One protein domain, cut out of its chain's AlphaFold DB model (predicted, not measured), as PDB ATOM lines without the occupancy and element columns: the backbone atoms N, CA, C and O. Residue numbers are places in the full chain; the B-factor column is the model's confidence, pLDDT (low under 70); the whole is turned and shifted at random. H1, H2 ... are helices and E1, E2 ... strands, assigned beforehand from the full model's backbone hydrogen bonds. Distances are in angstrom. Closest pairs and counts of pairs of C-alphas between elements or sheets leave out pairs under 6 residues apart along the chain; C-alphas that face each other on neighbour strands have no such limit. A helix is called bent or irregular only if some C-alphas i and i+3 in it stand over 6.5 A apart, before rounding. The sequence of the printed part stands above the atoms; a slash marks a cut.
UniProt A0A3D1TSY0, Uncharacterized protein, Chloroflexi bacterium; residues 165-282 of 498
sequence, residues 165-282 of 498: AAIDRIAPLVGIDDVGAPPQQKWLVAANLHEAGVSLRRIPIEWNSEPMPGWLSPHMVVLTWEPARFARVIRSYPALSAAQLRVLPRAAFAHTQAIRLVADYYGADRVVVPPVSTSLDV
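AT A GLANCE: This is residues 165 to 282 of the 498 residues of an uncharacterized protein of Chloroflexi bacterium (UniProt A0A3D1TSY0). A small, twisted sheet of four parallel strands forms the middle layer, with H1 and H3 packed over one face and the shorter H2 over the other. Two long stretches with no named element, residues 204 to 220 and residues 267 to 282, hold the two ends of the longest axis. The printed part has 118 residues, with three named helices and four named strands in the order E1 H1 E2 E3 H2 E4 H3; the sheet's order is E2 E1 E3 E4. The class is mixed, helices and strands, with 53 residues, under half, in named elements. The whole is compact, with a radius of gyration of the C-alphas of 14.0 A and spans of 42 by 35 by 22 A.

IN THESE COORDINATES: In the sheet, E2 is residues 199 to 203, 13.2 A long, E1 residues 173 to 177, also 13.2 A, E3 residues 221 to 224, 10.0 A, and E4 residues 245 to 247, 6.9 A. E1 begins at C-alpha 173, (-47.703, 17.016, -34.794). H1 is residues 183 to 195, 19.4 A, and H2 residues 227 to 236, 15.4 A. H2 is neither bent nor irregular, but only just: C-alphas 228 and 231 are 6.2 A apart. H3, residues 254 to 266, is 18.4 A long and ends at C-alpha 266, (-38.850, 15.896, -37.751).

HOW THE PARTS SIT: From edge strand E2 to edge strand E4 the strands' lines turn by 80 degrees. E2 and E1 are parallel at 27 degrees, with N 176 and O 201 2.8 A apart, within hydrogen-bond range. E1 and E3 are parallel at 19 degrees, with N 175 and O 221 at 2.8 A. E3 and E4 are parallel at 34 degrees, with N 224 and O 246 at 2.9 A. H1 is on the sheet at a height of 10.1 A, over E1 and, only just, over E2, on which 3 of its C-alphas fall; it runs along the strands. H3, on the same face at a height of 9.1 A, is over E3; its closest C-alphas to E3 are Val 262 and Val 221, 6.9 A. H1 and H3 touch through residues 254 to 259 of H3 alone, closest at the C-alphas of Val 189 and His 255, 4.3 A, at a steep tilt of 41 degrees, the same way. H2, on the opposite face at a height of 9.0 A, is over E3, slantwise to the strands at 42 degrees on the local plane; it is apart from H1 and H3. E1, H1, E2 and E3, H2, E4 are strand-helix-strand units, two parallel neighbour strands with a helix between, each with a right-handed crossover. O i to N i+4 pairs within hydrogen-bond range number 8 of 9 in H1, 4 of 6 in H2 and 8 of 9 in H3.

THE WHOLE: The two C-alphas farthest apart, those of Glu 210 and Thr 278, are 42.8 A apart. The printed part has no cut, and the link from E2 to E3, 17 residues, is long. Mean pLDDT of the printed part is 76.7; it is under 70 at residues 165 to 170, 211 to 218, 238, 250 to 253 and 273 to 282.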
ATOM      1  N   ALA A 165     -52.030   8.912 -46.165       45.38
ATOM      2  CA  ALA A 165     -51.074   9.493 -47.131       45.38
ATOM      3  C   ALA A 165     -50.925  11.039 -47.122       45.38
ATOM      4  O   ALA A 165     -50.264  11.603 -47.993       45.38
ATOM      5  N   ALA A 166     -51.543  11.741 -46.169       54.50
ATOM      6  CA  ALA A 166     -51.474  13.201 -46.032       54.50
ATOM      7  C   ALA A 166     -50.333  13.680 -45.106       54.50
ATOM      8  O   ALA A 166     -50.206  14.883 -44.878       54.50
ATOM      9  N   ILE A 167     -49.497  12.763 -44.599       57.56
ATOM     10  CA  ILE A 167     -48.456  13.036 -43.590       57.56
ATOM     11  C   ILE A 167     -47.444  14.116 -44.012       57.56
ATOM     12  O   ILE A 167     -47.008  14.928 -43.190       57.56
ATOM     13  N   ASP A 168     -47.130  14.180 -45.303       57.09
ATOM     14  CA  ASP A 168     -46.147  15.125 -45.847       57.09
ATOM     15  C   ASP A 168     -46.743  16.501 -46.182       57.09
ATOM     16  O   ASP A 168     -46.015  17.425 -46.532       57.09
ATOM     17  N   ARG A 169     -48.071  16.659 -46.086       56.25
ATOM     18  CA  ARG A 169     -48.787  17.886 -46.489       56.25
ATOM     19  C   ARG A 169     -49.241  18.757 -45.319       56.25
ATOM     20  O   ARG A 169     -49.837  19.803 -45.554       56.25
ATOM     21  N   ILE A 170     -49.003  18.328 -44.081       65.38
ATOM     22  CA  ILE A 170     -49.487  18.999 -42.868       65.38
ATOM     23  C   ILE A 170     -48.300  19.282 -41.936       65.38
ATOM     24  O   ILE A 170     -47.282  18.581 -41.959       65.38
ATOM     25  N   ALA A 171     -48.427  20.342 -41.135       76.06
ATOM     26  CA  ALA A 171     -47.480  20.712 -40.089       76.06
ATOM     27  C   ALA A 171     -47.177  19.526 -39.142       76.06
ATOM     28  O   ALA A 171     -48.098  18.767 -38.821       76.06
ATOM     29  N   PRO A 172     -45.923  19.366 -38.665       83.56
ATOM     30  CA  PRO A 172     -45.558  18.324 -37.702       83.56
ATOM     31  C   PRO A 172     -46.452  18.332 -36.458       83.56
ATOM     32  O   PRO A 172     -46.885  19.395 -36.023       83.56
ATOM     33  N   LEU A 173     -46.725  17.164 -35.874       85.31
ATOM     34  CA  LEU A 173     -47.703  17.016 -34.794       85.31
ATOM     35  C   LEU A 173     -47.023  16.782 -33.443       85.31
ATOM     36  O   LEU A 173     -46.339  15.779 -33.254       85.31
ATOM     37  N   VAL A 174     -47.269  17.653 -32.469       89.88
ATOM     38  CA  VAL A 174     -46.667  17.533 -31.135       89.88
ATOM     39  C   VAL A 174     -47.738  17.394 -30.061       89.88
ATOM     40  O   VAL A 174     -48.560  18.286 -29.862       89.88
ATOM     41  N   GLY A 175     -47.685  16.273 -29.343       90.88
ATOM     42  CA  GLY A 175     -48.455  16.019 -28.133       90.88
ATOM     43  C   GLY A 175     -47.756  16.598 -26.903       90.88
ATOM     44  O   GLY A 175     -46.594  16.291 -26.656       90.88
ATOM     45  N   ILE A 176     -48.454  17.400 -26.107       91.75
ATOM     46  CA  ILE A 176     -47.969  17.966 -24.845       91.75
ATOM     47  C   ILE A 176     -48.732  17.301 -23.695       91.75
ATOM     48  O   ILE A 176     -49.951  17.436 -23.606       91.75
ATOM     49  N   ASP A 177     -48.034  16.568 -22.825       89.75
ATOM     50  CA  ASP A 177     -48.626  15.938 -21.636       89.75
ATOM     51  C   ASP A 177     -48.728  16.917 -20.470       89.75
ATOM     52  O   ASP A 177     -47.746  17.162 -19.777       89.75
ATOM     53  N   ASP A 178     -49.931  17.431 -20.208       84.50
ATOM     54  CA  ASP A 178     -50.164  18.438 -19.165       84.50
ATOM     55  C   ASP A 178     -49.831  17.963 -17.736       84.50
ATOM     56  O   ASP A 178     -49.743  18.775 -16.810       84.50
ATOM     57  N   VAL A 179     -49.651  16.658 -17.511       83.62
ATOM     58  CA  VAL A 179     -49.371  16.118 -16.176       83.62
ATOM     59  C   VAL A 179     -47.980  16.515 -15.694       83.62
ATOM     60  O   VAL A 179     -46.960  16.143 -16.268       83.62
ATOM     61  N   GLY A 180     -47.943  17.223 -14.561       77.50
ATOM     62  CA  GLY A 180     -46.698  17.681 -13.942       77.50
ATOM     63  C   GLY A 180     -46.054  18.866 -14.666       77.50
ATOM     64  O   GLY A 180     -44.983  19.319 -14.255       77.50
ATOM     65  N   ALA A 181     -46.693  19.397 -15.704       83.69
ATOM     66  CA  ALA A 181     -46.215  20.578 -16.392       83.69
ATOM     67  C   ALA A 181     -46.271  21.806 -15.464       83.69
ATOM     68  O   ALA A 181     -47.330  22.068 -14.882       83.69
ATOM     69  N   PRO A 182     -45.178  22.579 -15.310       84.00
ATOM     70  CA  PRO A 182     -45.245  23.860 -14.619       84.00
ATOM     71  C   PRO A 182     -46.274  24.760 -15.330       84.00
ATOM     72  O   PRO A 182     -46.171  24.918 -16.554       84.00
ATOM     73  N   PRO A 183     -47.275  25.310 -14.613       83.88
ATOM     74  CA  PRO A 183     -48.460  25.909 -15.225       83.88
ATOM     75  C   PRO A 183     -48.178  26.966 -16.289       83.88
ATOM     76  O   PRO A 183     -48.798  26.938 -17.349       83.88
ATOM     77  N   GLN A 184     -47.226  27.864 -16.041       81.25
ATOM     78  CA  GLN A 184     -46.854  28.897 -17.004       81.25
ATOM     79  C   GLN A 184     -45.991  28.339 -18.150       81.25
ATOM     80  O   GLN A 184     -46.190  28.675 -19.321       81.25
ATOM     81  N   GLN A 185     -45.046  27.441 -17.843       82.19
ATOM     82  CA  GLN A 185     -44.094  26.929 -18.836       82.19
ATOM     83  C   GLN A 185     -44.774  26.131 -19.948       82.19
ATOM     84  O   GLN A 185     -44.334  26.216 -21.092       82.19
ATOM     85  N   LYS A 186     -45.852  25.386 -19.661       88.19
ATOM     86  CA  LYS A 186     -46.579  24.655 -20.717       88.19
ATOM     87  C   LYS A 186     -47.137  25.575 -21.798       88.19
ATOM     88  O   LYS A 186     -47.085  25.218 -22.972       88.19
ATOM     89  N   TRP A 187     -47.599  26.770 -21.434       90.19
ATOM     90  CA  TRP A 187     -48.133  27.726 -22.401       90.19
ATOM     91  C   TRP A 187     -47.028  28.379 -23.221       90.19
ATOM     92  O   TRP A 187     -47.181  28.539 -24.428       90.19
ATOM     93  N   LEU A 188     -45.879  28.664 -22.604       85.44
ATOM     94  CA  LEU A 188     -44.694  29.131 -23.326       85.44
ATOM     95  C   LEU A 188     -44.176  28.076 -24.310       85.44
ATOM     96  O   LEU A 188     -43.854  28.403 -25.449       85.44
ATOM     97  N   VAL A 189     -44.112  26.809 -23.891       89.50
ATOM     98  CA  VAL A 189     -43.749  25.681 -24.761       89.50
ATOM     99  C   VAL A 189     -44.725  25.590 -25.932       89.50
ATOM    100  O   VAL A 189     -44.285  25.553 -27.076       89.50
ATOM    101  N   ALA A 190     -46.033  25.627 -25.667       92.06
ATOM    102  CA  ALA A 190     -47.062  25.596 -26.699       92.06
ATOM    103  C   ALA A 190     -46.913  26.763 -27.695       92.06
ATOM    104  O   ALA A 190     -46.792  26.530 -28.894       92.06
ATOM    105  N   ALA A 191     -46.834  28.011 -27.224       90.06
ATOM    106  CA  ALA A 191     -46.679  29.188 -28.086       90.06
ATOM    107  C   ALA A 191     -45.455  29.078 -29.011       90.06
ATOM    108  O   ALA A 191     -45.561  29.281 -30.218       90.06
ATOM    109  N   ASN A 192     -44.305  28.705 -28.445       87.94
ATOM    110  CA  ASN A 192     -43.044  28.594 -29.174       87.94
ATOM    111  C   ASN A 192     -43.041  27.435 -30.183       87.94
ATOM    112  O   ASN A 192     -42.489  27.557 -31.272       87.94
ATOM    113  N   LEU A 193     -43.685  26.318 -29.853       90.38
ATOM    114  CA  LEU A 193     -43.849  25.200 -30.776       90.38
ATOM    115  C   LEU A 193     -44.776  25.563 -31.945       90.38
ATOM    116  O   LEU A 193     -44.435  25.300 -33.098       90.38
ATOM    117  N   HIS A 194     -45.908  26.217 -31.676       89.44
ATOM    118  CA  HIS A 194     -46.784  26.703 -32.743       89.44
ATOM    119  C   HIS A 194     -46.049  27.676 -33.673       89.44
ATOM    120  O   HIS A 194     -46.142  27.572 -34.894       89.44
ATOM    121  N   GLU A 195     -45.250  28.575 -33.099       87.38
ATOM    122  CA  GLU A 195     -44.408  29.495 -33.858       87.38
ATOM    123  C   GLU A 195     -43.373  28.794 -34.746       87.38
ATOM    124  O   GLU A 195     -43.123  29.237 -35.869       87.38
ATOM    125  N   ALA A 196     -42.818  27.679 -34.269       84.31
ATOM    126  CA  ALA A 196     -41.912  26.819 -35.024       84.31
ATOM    127  C   ALA A 196     -42.616  26.011 -36.138       84.31
ATOM    128  O   ALA A 196     -41.971  25.225 -36.834       84.31
ATOM    129  N   GLY A 197     -43.924  26.214 -36.332       84.56
ATOM    130  CA  GLY A 197     -44.701  25.632 -37.421       84.56
ATOM    131  C   GLY A 197     -45.296  24.266 -37.103       84.56
ATOM    132  O   GLY A 197     -45.604  23.523 -38.032       84.56
ATOM    133  N   VAL A 198     -45.459  23.915 -35.822       87.19
ATOM    134  CA  VAL A 198     -46.058  22.630 -35.434       87.19
ATOM    135  C   VAL A 198     -47.536  22.748 -35.058       87.19
ATOM    136  O   VAL A 198     -48.002  23.752 -34.514       87.19
ATOM    137  N   SER A 199     -48.277  21.678 -35.334       87.44
ATOM    138  CA  SER A 199     -49.641  21.465 -34.861       87.44
ATOM    139  C   SER A 199     -49.610  20.886 -33.455       87.44
ATOM    140  O   SER A 199     -48.955  19.873 -33.200       87.44
ATOM    141  N   LEU A 200     -50.342  21.516 -32.541       89.94
ATOM    142  CA  LEU A 200     -50.322  21.157 -31.131       89.94
ATOM    143  C   LEU A 200     -51.497  20.290 -30.732       89.94
ATOM    144  O   LEU A 200     -52.611  20.400 -31.254       89.94
ATOM    145  N   ARG A 201     -51.218  19.436 -29.757       89.62
ATOM    146  CA  ARG A 201     -52.162  18.484 -29.218       89.62
ATOM    147  C   ARG A 201     -51.975  18.376 -27.704       89.62
ATOM    148  O   ARG A 201     -50.901  17.985 -27.263       89.62
ATOM    149  N   ARG A 202     -52.982  18.704 -26.885       91.31
ATOM    150  CA  ARG A 202     -52.888  18.590 -25.421       91.31
ATOM    151  C   ARG A 202     -53.417  17.248 -24.933       91.31
ATOM    152  O   ARG A 202     -54.595  16.925 -25.068       91.31
ATOM    153  N   ILE A 203     -52.521  16.453 -24.354       88.88
ATOM    154  CA  ILE A 203     -52.862  15.164 -23.755       88.88
ATOM    155  C   ILE A 203     -53.475  15.447 -22.376       88.88
ATOM    156  O   ILE A 203     -52.777  15.961 -21.495       88.88
ATOM    157  N   PRO A 204     -54.758  15.107 -22.161       86.50
ATOM    158  CA  PRO A 204     -55.460  15.476 -20.946       86.50
ATOM    159  C   PRO A 204     -54.920  14.724 -19.723       86.50
ATOM    160  O   PRO A 204     -54.434  13.588 -19.802       86.50
ATOM    161  N   ILE A 205     -55.055  15.359 -18.557       83.50
ATOM    162  CA  ILE A 205     -54.732  14.748 -17.261       83.50
ATOM    163  C   ILE A 205     -55.650  13.544 -17.009       83.50
ATOM    164  O   ILE A 205     -55.174  12.454 -16.683       83.50
ATOM    165  N   GLU A 206     -56.955  13.744 -17.202       83.62
ATOM    166  CA  GLU A 206     -57.995  12.730 -17.049       83.62
ATOM    167  C   GLU A 206     -58.565  12.340 -18.417       83.62
ATOM    168  O   GLU A 206     -58.988  13.190 -19.202       83.62
ATOM    169  N   TRP A 207     -58.600  11.038 -18.693       83.31
ATOM    170  CA  TRP A 207     -59.232  10.487 -19.888       83.31
ATOM    171  C   TRP A 207     -60.725  10.307 -19.617       83.31
ATOM    172  O   TRP A 207     -61.105   9.471 -18.800       83.31
ATOM    173  N   ASN A 208     -61.571  11.070 -20.307       86.19
ATOM    174  CA  ASN A 208     -63.029  10.925 -20.221       86.19
ATOM    175  C   ASN A 208     -63.593   9.979 -21.294       86.19
ATOM    176  O   ASN A 208     -64.788   9.688 -21.314       86.19
ATOM    177  N   SER A 209     -62.732   9.485 -22.183       76.25
ATOM    178  CA  SER A 209     -63.037   8.440 -23.155       76.25
ATOM    179  C   SER A 209     -61.860   7.476 -23.269       76.25
ATOM    180  O   SER A 209     -60.709   7.874 -23.080       76.25
ATOM    181  N   GLU A 210     -62.155   6.201 -23.530       70.00
ATOM    182  CA  GLU A 210     -61.127   5.171 -23.688       70.00
ATOM    183  C   GLU A 210     -60.214   5.517 -24.878       70.00
ATOM    184  O   GLU A 210     -60.731   5.765 -25.973       70.00
ATOM    185  N   PRO A 211     -58.880   5.547 -24.685       67.56
ATOM    186  CA  PRO A 211     -57.925   5.727 -25.769       67.56
ATOM    187  C   PRO A 211     -58.150   4.716 -26.895       67.56
ATOM    188  O   PRO A 211     -58.029   3.513 -26.676       67.56
ATOM    189  N   MET A 212     -58.473   5.181 -28.104       66.62
ATOM    190  CA  MET A 212     -58.624   4.272 -29.244       66.62
ATOM    191  C   MET A 212     -57.259   3.927 -29.862       66.62
ATOM    192  O   MET A 212     -56.361   4.773 -29.901       66.62
ATOM    193  N   PRO A 213     -57.082   2.716 -30.419       60.62
ATOM    194  CA  PRO A 213     -55.943   2.421 -31.286       60.62
ATOM    195  C   PRO A 213     -55.855   3.456 -32.422       60.62
ATOM    196  O   PRO A 213     -56.869   3.772 -33.036       60.62
ATOM    197  N   GLY A 214     -54.668   4.023 -32.660       60.78
ATOM    198  CA  GLY A 214     -54.465   5.101 -33.644       60.78
ATOM    199  C   GLY A 214     -54.649   6.521 -33.090       60.78
ATOM    200  O   GLY A 214     -54.347   7.491 -33.782       60.78
ATOM    201  N   TRP A 215     -55.058   6.675 -31.821       65.56
ATOM    202  CA  TRP A 215     -55.094   7.985 -31.164       65.56
ATOM    203  C   TRP A 215     -53.726   8.542 -30.769       65.56
ATOM    204  O   TRP A 215     -53.664   9.683 -30.359       65.56
ATOM    205  N   LEU A 216     -52.655   7.762 -30.840       67.12
ATOM    206  CA  LEU A 216     -51.240   8.151 -30.897       67.12
ATOM    207  C   LEU A 216     -50.708   7.965 -32.321       67.12
ATOM    208  O   LEU A 216     -50.375   6.821 -32.620       67.12
ATOM    209  N   SER A 217     -50.623   8.975 -33.203       68.31
ATOM    210  CA  SER A 217     -50.004   8.736 -34.522       68.31
ATOM    211  C   SER A 217     -48.555   8.258 -34.345       68.31
ATOM    212  O   SER A 217     -47.821   8.848 -33.542       68.31
ATOM    213  N   PRO A 218     -48.085   7.248 -35.106       68.56
ATOM    214  CA  PRO A 218     -46.682   6.829 -35.084       68.56
ATOM    215  C   PRO A 218     -45.725   7.928 -35.574       68.56
ATOM    216  O   PRO A 218     -44.514   7.773 -35.473       68.56
ATOM    217  N   HIS A 219     -46.256   9.045 -36.075       75.19
ATOM    218  CA  HIS A 219     -45.488  10.214 -36.477       75.19
ATOM    219  C   HIS A 219     -45.535  11.346 -35.460       75.19
ATOM    220  O   HIS A 219     -44.967  12.392 -35.739       75.19
ATOM    221  N   MET A 220     -46.217  11.199 -34.324       84.00
ATOM    222  CA  MET A 220     -46.327  12.251 -33.314       84.00
ATOM    223  C   MET A 220     -45.156  12.193 -32.327       84.00
ATOM    224  O   MET A 220     -44.796  11.111 -31.861       84.00
ATOM    225  N   VAL A 221     -44.608  13.352 -31.958       89.12
ATOM    226  CA  VAL A 221     -43.693  13.489 -30.811       89.12
ATOM    227  C   VAL A 221     -44.502  13.830 -29.566       89.12
ATOM    228  O   VAL A 221     -45.344  14.723 -29.608       89.12
ATOM    229  N   VAL A 222     -44.239  13.148 -28.449       89.94
ATOM    230  CA  VAL A 222     -44.840  13.472 -27.146       89.94
ATOM    231  C   VAL A 222     -43.803  14.124 -26.246       89.94
ATOM    232  O   VAL A 222     -42.767  13.527 -25.942       89.94
ATOM    233  N   LEU A 223     -44.123  15.318 -25.761       92.31
ATOM    234  CA  LEU A 223     -43.364  16.039 -24.752       92.31
ATOM    235  C   LEU A 223     -43.992  15.819 -23.371       92.31
ATOM    236  O   LEU A 223     -45.194  16.011 -23.189       92.31
ATOM    237  N   THR A 224     -43.177  15.442 -22.387       90.06
ATOM    238  CA  THR A 224     -43.574  15.334 -20.973       90.06
ATOM    239  C   THR A 224     -42.545  16.012 -20.074       90.06
ATOM    240  O   THR A 224     -41.399  16.193 -20.471       90.06
ATOM    241  N   TRP A 225     -42.918  16.335 -18.838       85.12
ATOM    242  CA  TRP A 225     -42.014  16.928 -17.843       85.12
ATOM    243  C   TRP A 225     -41.412  15.910 -16.871       85.12
ATOM    244  O   TRP A 225     -40.488  16.234 -16.126       85.12
ATOM    245  N   GLU A 226     -41.925  14.679 -16.849       83.44
ATOM    246  CA  GLU A 226     -41.518  13.650 -15.892       83.44
ATOM    247  C   GLU A 226     -41.338  12.295 -16.605       83.44
ATOM    248  O   GLU A 226     -42.315  11.747 -17.120       83.44
ATOM    249  N   PRO A 227     -40.135  11.678 -16.588       77.56
ATOM    250  CA  PRO A 227     -39.892  10.396 -17.262       77.56
ATOM    251  C   PRO A 227     -40.840   9.276 -16.812       77.56
ATOM    252  O   PRO A 227     -41.285   8.458 -17.613       77.56
ATOM    253  N   ALA A 228     -41.214   9.268 -15.526       76.88
ATOM    254  CA  ALA A 228     -42.140   8.291 -14.952       76.88
ATOM    255  C   ALA A 228     -43.544   8.323 -15.597       76.88
ATOM    256  O   ALA A 228     -44.311   7.366 -15.473       76.88
ATOM    257  N   ARG A 229     -43.894   9.401 -16.313       77.94
ATOM    258  CA  ARG A 229     -45.190   9.561 -16.988       77.94
ATOM    259  C   ARG A 229     -45.245   8.884 -18.348       77.94
ATOM    260  O   ARG A 229     -46.348   8.593 -18.812       77.94
ATOM    261  N   PHE A 230     -44.103   8.501 -18.918       79.94
ATOM    262  CA  PHE A 230     -44.073   7.683 -20.128       79.94
ATOM    263  C   PHE A 230     -44.849   6.387 -19.961       79.94
ATOM    264  O   PHE A 230     -45.578   6.012 -20.865       79.94
ATOM    265  N   ALA A 231     -44.819   5.755 -18.787       74.38
ATOM    266  CA  ALA A 231     -45.609   4.552 -18.543       74.38
ATOM    267  C   ALA A 231     -47.129   4.794 -18.655       74.38
ATOM    268  O   ALA A 231     -47.863   3.883 -19.021       74.38
ATOM    269  N   ARG A 232     -47.642   5.995 -18.344       79.00
ATOM    270  CA  ARG A 232     -49.059   6.341 -18.581       79.00
ATOM    271  C   ARG A 232     -49.320   6.493 -20.076       79.00
ATOM    272  O   ARG A 232     -50.234   5.853 -20.577       79.00
ATOM    273  N   VAL A 233     -48.499   7.285 -20.764       78.06
ATOM    274  CA  VAL A 233     -48.650   7.527 -22.205       78.06
ATOM    275  C   VAL A 233     -48.522   6.214 -22.989       78.06
ATOM    276  O   VAL A 233     -49.425   5.869 -23.731       78.06
ATOM    277  N   ILE A 234     -47.481   5.416 -22.754       78.38
ATOM    278  CA  ILE A 234     -47.262   4.119 -23.417       78.38
ATOM    279  C   ILE A 234     -48.390   3.127 -23.108       78.38
ATOM    280  O   ILE A 234     -48.827   2.417 -24.007       78.38
ATOM    281  N   ARG A 235     -48.900   3.068 -21.865       75.56
ATOM    282  CA  ARG A 235     -50.044   2.190 -21.542       75.56
ATOM    283  C   ARG A 235     -51.287   2.559 -22.337       75.56
ATOM    284  O   ARG A 235     -51.998   1.670 -22.787       75.56
ATOM    285  N   SER A 236     -51.538   3.852 -22.504       71.50
ATOM    286  CA  SER A 236     -52.622   4.337 -23.353       71.50
ATOM    287  C   SER A 236     -52.312   4.160 -24.847       71.50
ATOM    288  O   SER A 236     -53.245   4.075 -25.638       71.50
ATOM    289  N   TYR A 237     -51.028   4.070 -25.229       74.75
ATOM    290  CA  TYR A 237     -50.550   4.088 -26.617       74.75
ATOM    291  C   TYR A 237     -49.333   3.176 -26.856       74.75
ATOM    292  O   TYR A 237     -48.206   3.661 -26.991       74.75
ATOM    293  N   PRO A 238     -49.533   1.853 -26.981       69.81
ATOM    294  CA  PRO A 238     -48.429   0.897 -27.122       69.81
ATOM    295  C   PRO A 238     -47.610   1.058 -28.413       69.81
ATOM    296  O   PRO A 238     -46.495   0.555 -28.497       69.81
ATOM    297  N   ALA A 239     -48.162   1.742 -29.421       71.75
ATOM    298  CA  ALA A 239     -47.520   1.964 -30.716       71.75
ATOM    299  C   ALA A 239     -46.446   3.069 -30.699       71.75
ATOM    300  O   ALA A 239     -45.695   3.193 -31.665       71.75
ATOM    301  N   LEU A 240     -46.360   3.875 -29.632       76.62
ATOM    302  CA  LEU A 240     -45.321   4.896 -29.518       76.62
ATOM    303  C   LEU A 240     -43.962   4.268 -29.213       76.62
ATOM    304  O   LEU A 240     -43.786   3.553 -28.226       76.62
ATOM    305  N   SER A 241     -42.969   4.603 -30.031       80.94
ATOM    306  CA  SER A 241     -41.579   4.234 -29.784       80.94
ATOM    307  C   SER A 241     -40.936   5.137 -28.727       80.94
ATOM    308  O   SER A 241     -41.289   6.309 -28.574       80.94
ATOM    309  N   ALA A 242     -39.904   4.633 -28.042       79.38
ATOM    310  CA  ALA A 242     -39.093   5.446 -27.131       79.38
ATOM    311  C   ALA A 242     -38.485   6.678 -27.835       79.38
ATOM    312  O   ALA A 242     -38.330   7.734 -27.228       79.38
ATOM    313  N   ALA A 243     -38.214   6.570 -29.141       80.75
ATOM    314  CA  ALA A 243     -37.705   7.659 -29.964       80.75
ATOM    315  C   ALA A 243     -38.723   8.782 -30.219       80.75
ATOM    316  O   ALA A 243     -38.312   9.823 -30.714       80.75
ATOM    317  N   GLN A 244     -39.997   8.642 -29.855       86.56
ATOM    318  CA  GLN A 244     -41.006   9.712 -29.945       86.56
ATOM    319  C   GLN A 244     -41.269  10.406 -28.610       86.56
ATOM    320  O   GLN A 244     -41.891  11.464 -28.560       86.56
ATOM    321  N   LEU A 245     -40.805   9.802 -27.522       87.75
ATOM    322  CA  LEU A 245     -41.011  10.288 -26.173       87.75
ATOM    323  C   LEU A 245     -39.849  11.210 -25.795       87.75
ATOM    324  O   LEU A 245     -38.675  10.853 -25.928       87.75
ATOM    325  N   ARG A 246     -40.161  12.431 -25.365       90.56
ATOM    326  CA  ARG A 246     -39.174  13.460 -25.025       90.56
ATOM    327  C   ARG A 246     -39.488  14.062 -23.668       90.56
ATOM    328  O   ARG A 246     -40.630  14.418 -23.386       90.56
ATOM    329  N   VAL A 247     -38.462  14.169 -22.829       86.25
ATOM    330  CA  VAL A 247     -38.567  14.800 -21.512       86.25
ATOM    331  C   VAL A 247     -38.082  16.238 -21.623       86.25
ATOM    332  O   VAL A 247     -36.962  16.484 -22.070       86.25
ATOM    333  N   LEU A 248     -38.922  17.177 -21.208       84.75
ATOM    334  CA  LEU A 248     -38.579  18.580 -21.054       84.75
ATOM    335  C   LEU A 248     -38.011  18.831 -19.654       84.75
ATOM    336  O   LEU A 248     -38.482  18.236 -18.680       84.75
ATOM    337  N   PRO A 249     -37.026  19.735 -19.512       74.19
ATOM    338  CA  PRO A 249     -36.600  20.188 -18.198       74.19
ATOM    339  C   PRO A 249     -37.723  21.008 -17.551       74.19
ATOM    340  O   PRO A 249     -38.539  21.626 -18.232       74.19
ATOM    341  N   ARG A 250     -37.728  21.097 -16.220       69.06
ATOM    342  CA  ARG A 250     -38.623  22.002 -15.467       69.06
ATOM    343  C   ARG A 250     -38.002  23.393 -15.272       69.06
ATOM    344  O   ARG A 250     -38.181  24.016 -14.232       69.06
ATOM    345  N   ALA A 251     -37.213  23.852 -16.240       66.25
ATOM    346  CA  ALA A 251     -36.442  25.091 -16.165       66.25
ATOM    347  C   ALA A 251     -36.999  26.157 -17.119       66.25
ATOM    348  O   ALA A 251     -37.704  25.831 -18.071       66.25
ATOM    349  N   ALA A 252     -36.639  27.427 -16.903       58.50
ATOM    350  CA  ALA A 252     -37.121  28.555 -17.709       58.50
ATOM    351  C   ALA A 252     -36.903  28.363 -19.227       58.50
ATOM    352  O   ALA A 252     -37.737  28.772 -20.027       58.50
ATOM    353  N   PHE A 253     -35.842  27.651 -19.620       65.94
ATOM    354  CA  PHE A 253     -35.462  27.364 -21.011       65.94
ATOM    355  C   PHE A 253     -36.113  26.102 -21.620       65.94
ATOM    356  O   PHE A 253     -35.714  25.657 -22.700       65.94
ATOM    357  N   ALA A 254     -37.117  25.506 -20.965       72.00
ATOM    358  CA  ALA A 254     -37.798  24.300 -21.453       72.00
ATOM    359  C   ALA A 254     -38.391  24.458 -22.861       72.00
ATOM    360  O   ALA A 254     -38.410  23.507 -23.639       72.00
ATOM    361  N   HIS A 255     -38.842  25.662 -23.209       76.62
ATOM    362  CA  HIS A 255     -39.447  25.965 -24.500       76.62
ATOM    363  C   HIS A 255     -38.439  25.946 -25.661       76.62
ATOM    364  O   HIS A 255     -38.722  25.365 -26.707       76.62
ATOM    365  N   THR A 256     -37.232  26.482 -25.464       75.56
ATOM    366  CA  THR A 256     -36.151  26.420 -26.461       75.56
ATOM    367  C   THR A 256     -35.683  24.986 -26.667       75.56
ATOM    368  O   THR A 256     -35.461  24.549 -27.797       75.56
ATOM    369  N   GLN A 257     -35.578  24.214 -25.581       81.38
ATOM    370  CA  GLN A 257     -35.244  22.798 -25.680       81.38
ATOM    371  C   GLN A 257     -36.354  21.995 -26.370       81.38
ATOM    372  O   GLN A 257     -36.040  21.117 -27.167       81.38
ATOM    373  N   ALA A 258     -37.630  22.315 -26.127       87.19
ATOM    374  CA  ALA A 258     -38.753  21.664 -26.797       87.19
ATOM    375  C   ALA A 258     -38.655  21.785 -28.323       87.19
ATOM    376  O   ALA A 258     -38.743  20.769 -29.009       87.19
ATOM    377  N   ILE A 259     -38.402  22.993 -28.848       85.44
ATOM    378  CA  ILE A 259     -38.236  23.208 -30.294       85.44
ATOM    379  C   ILE A 259     -37.096  22.347 -30.842       85.44
ATOM    380  O   ILE A 259     -37.279  21.676 -31.852       85.44
ATOM    381  N   ARG A 260     -35.939  22.318 -30.164       83.44
ATOM    382  CA  ARG A 260     -34.784  21.516 -30.604       83.44
ATOM    383  C   ARG A 260     -35.100  20.025 -30.631       83.44
ATOM    384  O   ARG A 260     -34.882  19.388 -31.648       83.44
ATOM    385  N   LEU A 261     -35.696  19.486 -29.566       88.31
ATOM    386  CA  LEU A 261     -36.051  18.062 -29.494       88.31
ATOM    387  C   LEU A 261     -37.057  17.646 -30.576       88.31
ATOM    388  O   LEU A 261     -37.026  16.505 -31.037       88.31
ATOM    389  N   VAL A 262     -37.962  18.555 -30.948       89.69
ATOM    390  CA  VAL A 262     -38.949  18.351 -32.013       89.69
ATOM    391  C   VAL A 262     -38.291  18.468 -33.393       89.69
ATOM    392  O   VAL A 262     -38.530  17.617 -34.248       89.69
ATOM    393  N   ALA A 263     -37.413  19.450 -33.602       86.75
ATOM    394  CA  ALA A 263     -36.648  19.606 -34.838       86.75
ATOM    395  C   ALA A 263     -35.671  18.443 -35.082       86.75
ATOM    396  O   ALA A 263     -35.566  17.973 -36.210       86.75
ATOM    397  N   ASP A 264     -35.035  17.916 -34.032       87.56
ATOM    398  CA  ASP A 264     -34.162  16.736 -34.108       87.56
ATOM    399  C   ASP A 264     -34.922  15.485 -34.582       87.56
ATOM    400  O   ASP A 264     -34.334  14.586 -35.177       87.56
ATOM    401  N   TYR A 265     -36.231  15.409 -34.311       88.19
ATOM    402  CA  TYR A 265     -37.072  14.287 -34.731       88.19
ATOM    403  C   TYR A 265     -37.642  14.468 -36.145       88.19
ATOM    404  O   TYR A 265     -37.613  13.528 -36.936       88.19
ATOM    405  N   TYR A 266     -38.180  15.650 -36.466       85.50
ATOM    406  CA  TYR A 266     -38.850  15.896 -37.751       85.50
ATOM    407  C   TYR A 266     -37.936  16.392 -38.870       85.50
ATOM    408  O   TYR A 266     -38.345  16.331 -40.028       85.50
ATOM    409  N   GLY A 267     -36.742  16.882 -38.537       83.44
ATOM    410  CA  GLY A 267     -35.856  17.587 -39.456       83.44
ATOM    411  C   GLY A 267     -36.026  19.110 -39.389       83.44
ATOM    412  O   GLY A 267     -37.119  19.641 -39.172       83.44
ATOM    413  N   ALA A 268     -34.914  19.825 -39.586       75.81
ATOM    414  CA  ALA A 268     -34.858  21.291 -39.575       75.81
ATOM    415  C   ALA A 268     -35.560  21.947 -40.784       75.81
ATOM    416  O   ALA A 268     -35.779  23.154 -40.796       75.81
ATOM    417  N   ASP A 269     -35.905  21.164 -41.802       78.56
ATOM    418  CA  ASP A 269     -36.698  21.560 -42.967       78.56
ATOM    419  C   ASP A 269     -38.204  21.620 -42.667       78.56
ATOM    420  O   ASP A 269     -38.935  22.365 -43.320       78.56
ATOM    421  N   ARG A 270     -38.671  20.864 -41.665       76.75
ATOM    422  CA  ARG A 270     -40.090  20.802 -41.279       76.75
ATOM    423  C   ARG A 270     -40.443  21.634 -40.056       76.75
ATOM    424  O   ARG A 270     -41.611  21.971 -39.871       76.75
ATOM    425  N   VAL A 271     -39.460  21.924 -39.212       80.50
ATOM    426  CA  VAL A 271     -39.628  22.691 -37.977       80.50
ATOM    427  C   VAL A 271     -38.708  23.889 -38.059       80.50
ATOM    428  O   VAL A 271     -37.488  23.739 -38.125       80.50
ATOM    429  N   VAL A 272     -39.290  25.086 -38.033       77.56
ATOM    430  CA  VAL A 272     -38.504  26.316 -38.014       77.56
ATOM    431  C   VAL A 272     -37.897  26.434 -36.630       77.56
ATOM    432  O   VAL A 272     -38.550  26.875 -35.690       77.56
ATOM    433  N   VAL A 273     -36.639  26.028 -36.502       67.38
ATOM    434  CA  VAL A 273     -35.823  26.390 -35.350       67.38
ATOM    435  C   VAL A 273     -35.481  27.855 -35.560       67.38
ATOM    436  O   VAL A 273     -34.713  28.159 -36.479       67.38
ATOM    437  N   PRO A 274     -36.048  28.788 -34.772       57.19
ATOM    438  CA  PRO A 274     -35.557  30.148 -34.826       57.19
ATOM    439  C   PRO A 274     -34.049  30.058 -34.559       57.19
ATOM    440  O   PRO A 274     -33.643  29.237 -33.720       57.19
ATOM    441  N   PRO A 275     -33.191  30.874 -35.203       47.84
ATOM    442  CA  PRO A 275     -31.870  31.098 -34.626       47.84
ATOM    443  C   PRO A 275     -32.079  31.375 -33.135       47.84
ATOM    444  O   PRO A 275     -33.160  31.836 -32.756       47.84
ATOM    445  N   VAL A 276     -31.098  31.081 -32.279       43.28
ATOM    446  CA  VAL A 276     -31.111  31.584 -30.894       43.28
ATOM    447  C   VAL A 276     -30.971  33.109 -30.979       43.28
ATOM    448  O   VAL A 276     -29.935  33.700 -30.720       43.28
ATOM    449  N   SER A 277     -32.006  33.724 -31.525       34.19
ATOM    450  CA  SER A 277     -32.325  35.108 -31.601       34.19
ATOM    451  C   SER A 277     -32.943  35.321 -30.253       34.19
ATOM    452  O   SER A 277     -34.000  34.781 -29.919       34.19
ATOM    453  N   THR A 278     -32.235  36.130 -29.504       38.47
ATOM    454  CA  THR A 278     -32.687  36.843 -28.330       38.47
ATOM    455  C   THR A 278     -34.117  37.390 -28.455       38.47
ATOM    456  O   THR A 278     -34.704  37.698 -27.441       38.47
ATOM    457  N   SER A 279     -34.764  37.457 -29.626       35.88
ATOM    458  CA  SER A 279     -36.074  38.093 -29.826       35.88
ATOM    459  C   SER A 279     -37.283  37.504 -29.077       35.88
ATOM    460  O   SER A 279     -38.291  38.197 -28.985       35.88
ATOM    461  N   LEU A 280     -37.227  36.283 -28.530       38.28
ATOM    462  CA  LEU A 280     -38.260  35.779 -27.598       38.28
ATOM    463  C   LEU A 280     -37.778  35.666 -26.149       38.28
ATOM    464  O   LEU A 280     -38.602  35.717 -25.240       38.28
ATOM    465  N   ASP A 281     -36.461  35.641 -25.941       38.75
ATOM    466  CA  ASP A 281     -35.841  35.936 -24.644       38.75
ATOM    467  C   ASP A 281     -35.945  37.445 -24.290       38.75
ATOM    468  O   ASP A 281     -35.842  37.830 -23.125       38.75
ATOM    469  N   VAL A 282     -36.212  38.314 -25.276       39.34
ATOM    470  CA  VAL A 282     -36.303  39.786 -25.155       39.34
ATOM    471  C   VAL A 282     -37.665  40.266 -24.664       39.34
ATOM    472  O   VAL A 282     -37.791  41.424 -24.299       39.34
TER     473      VAL A 282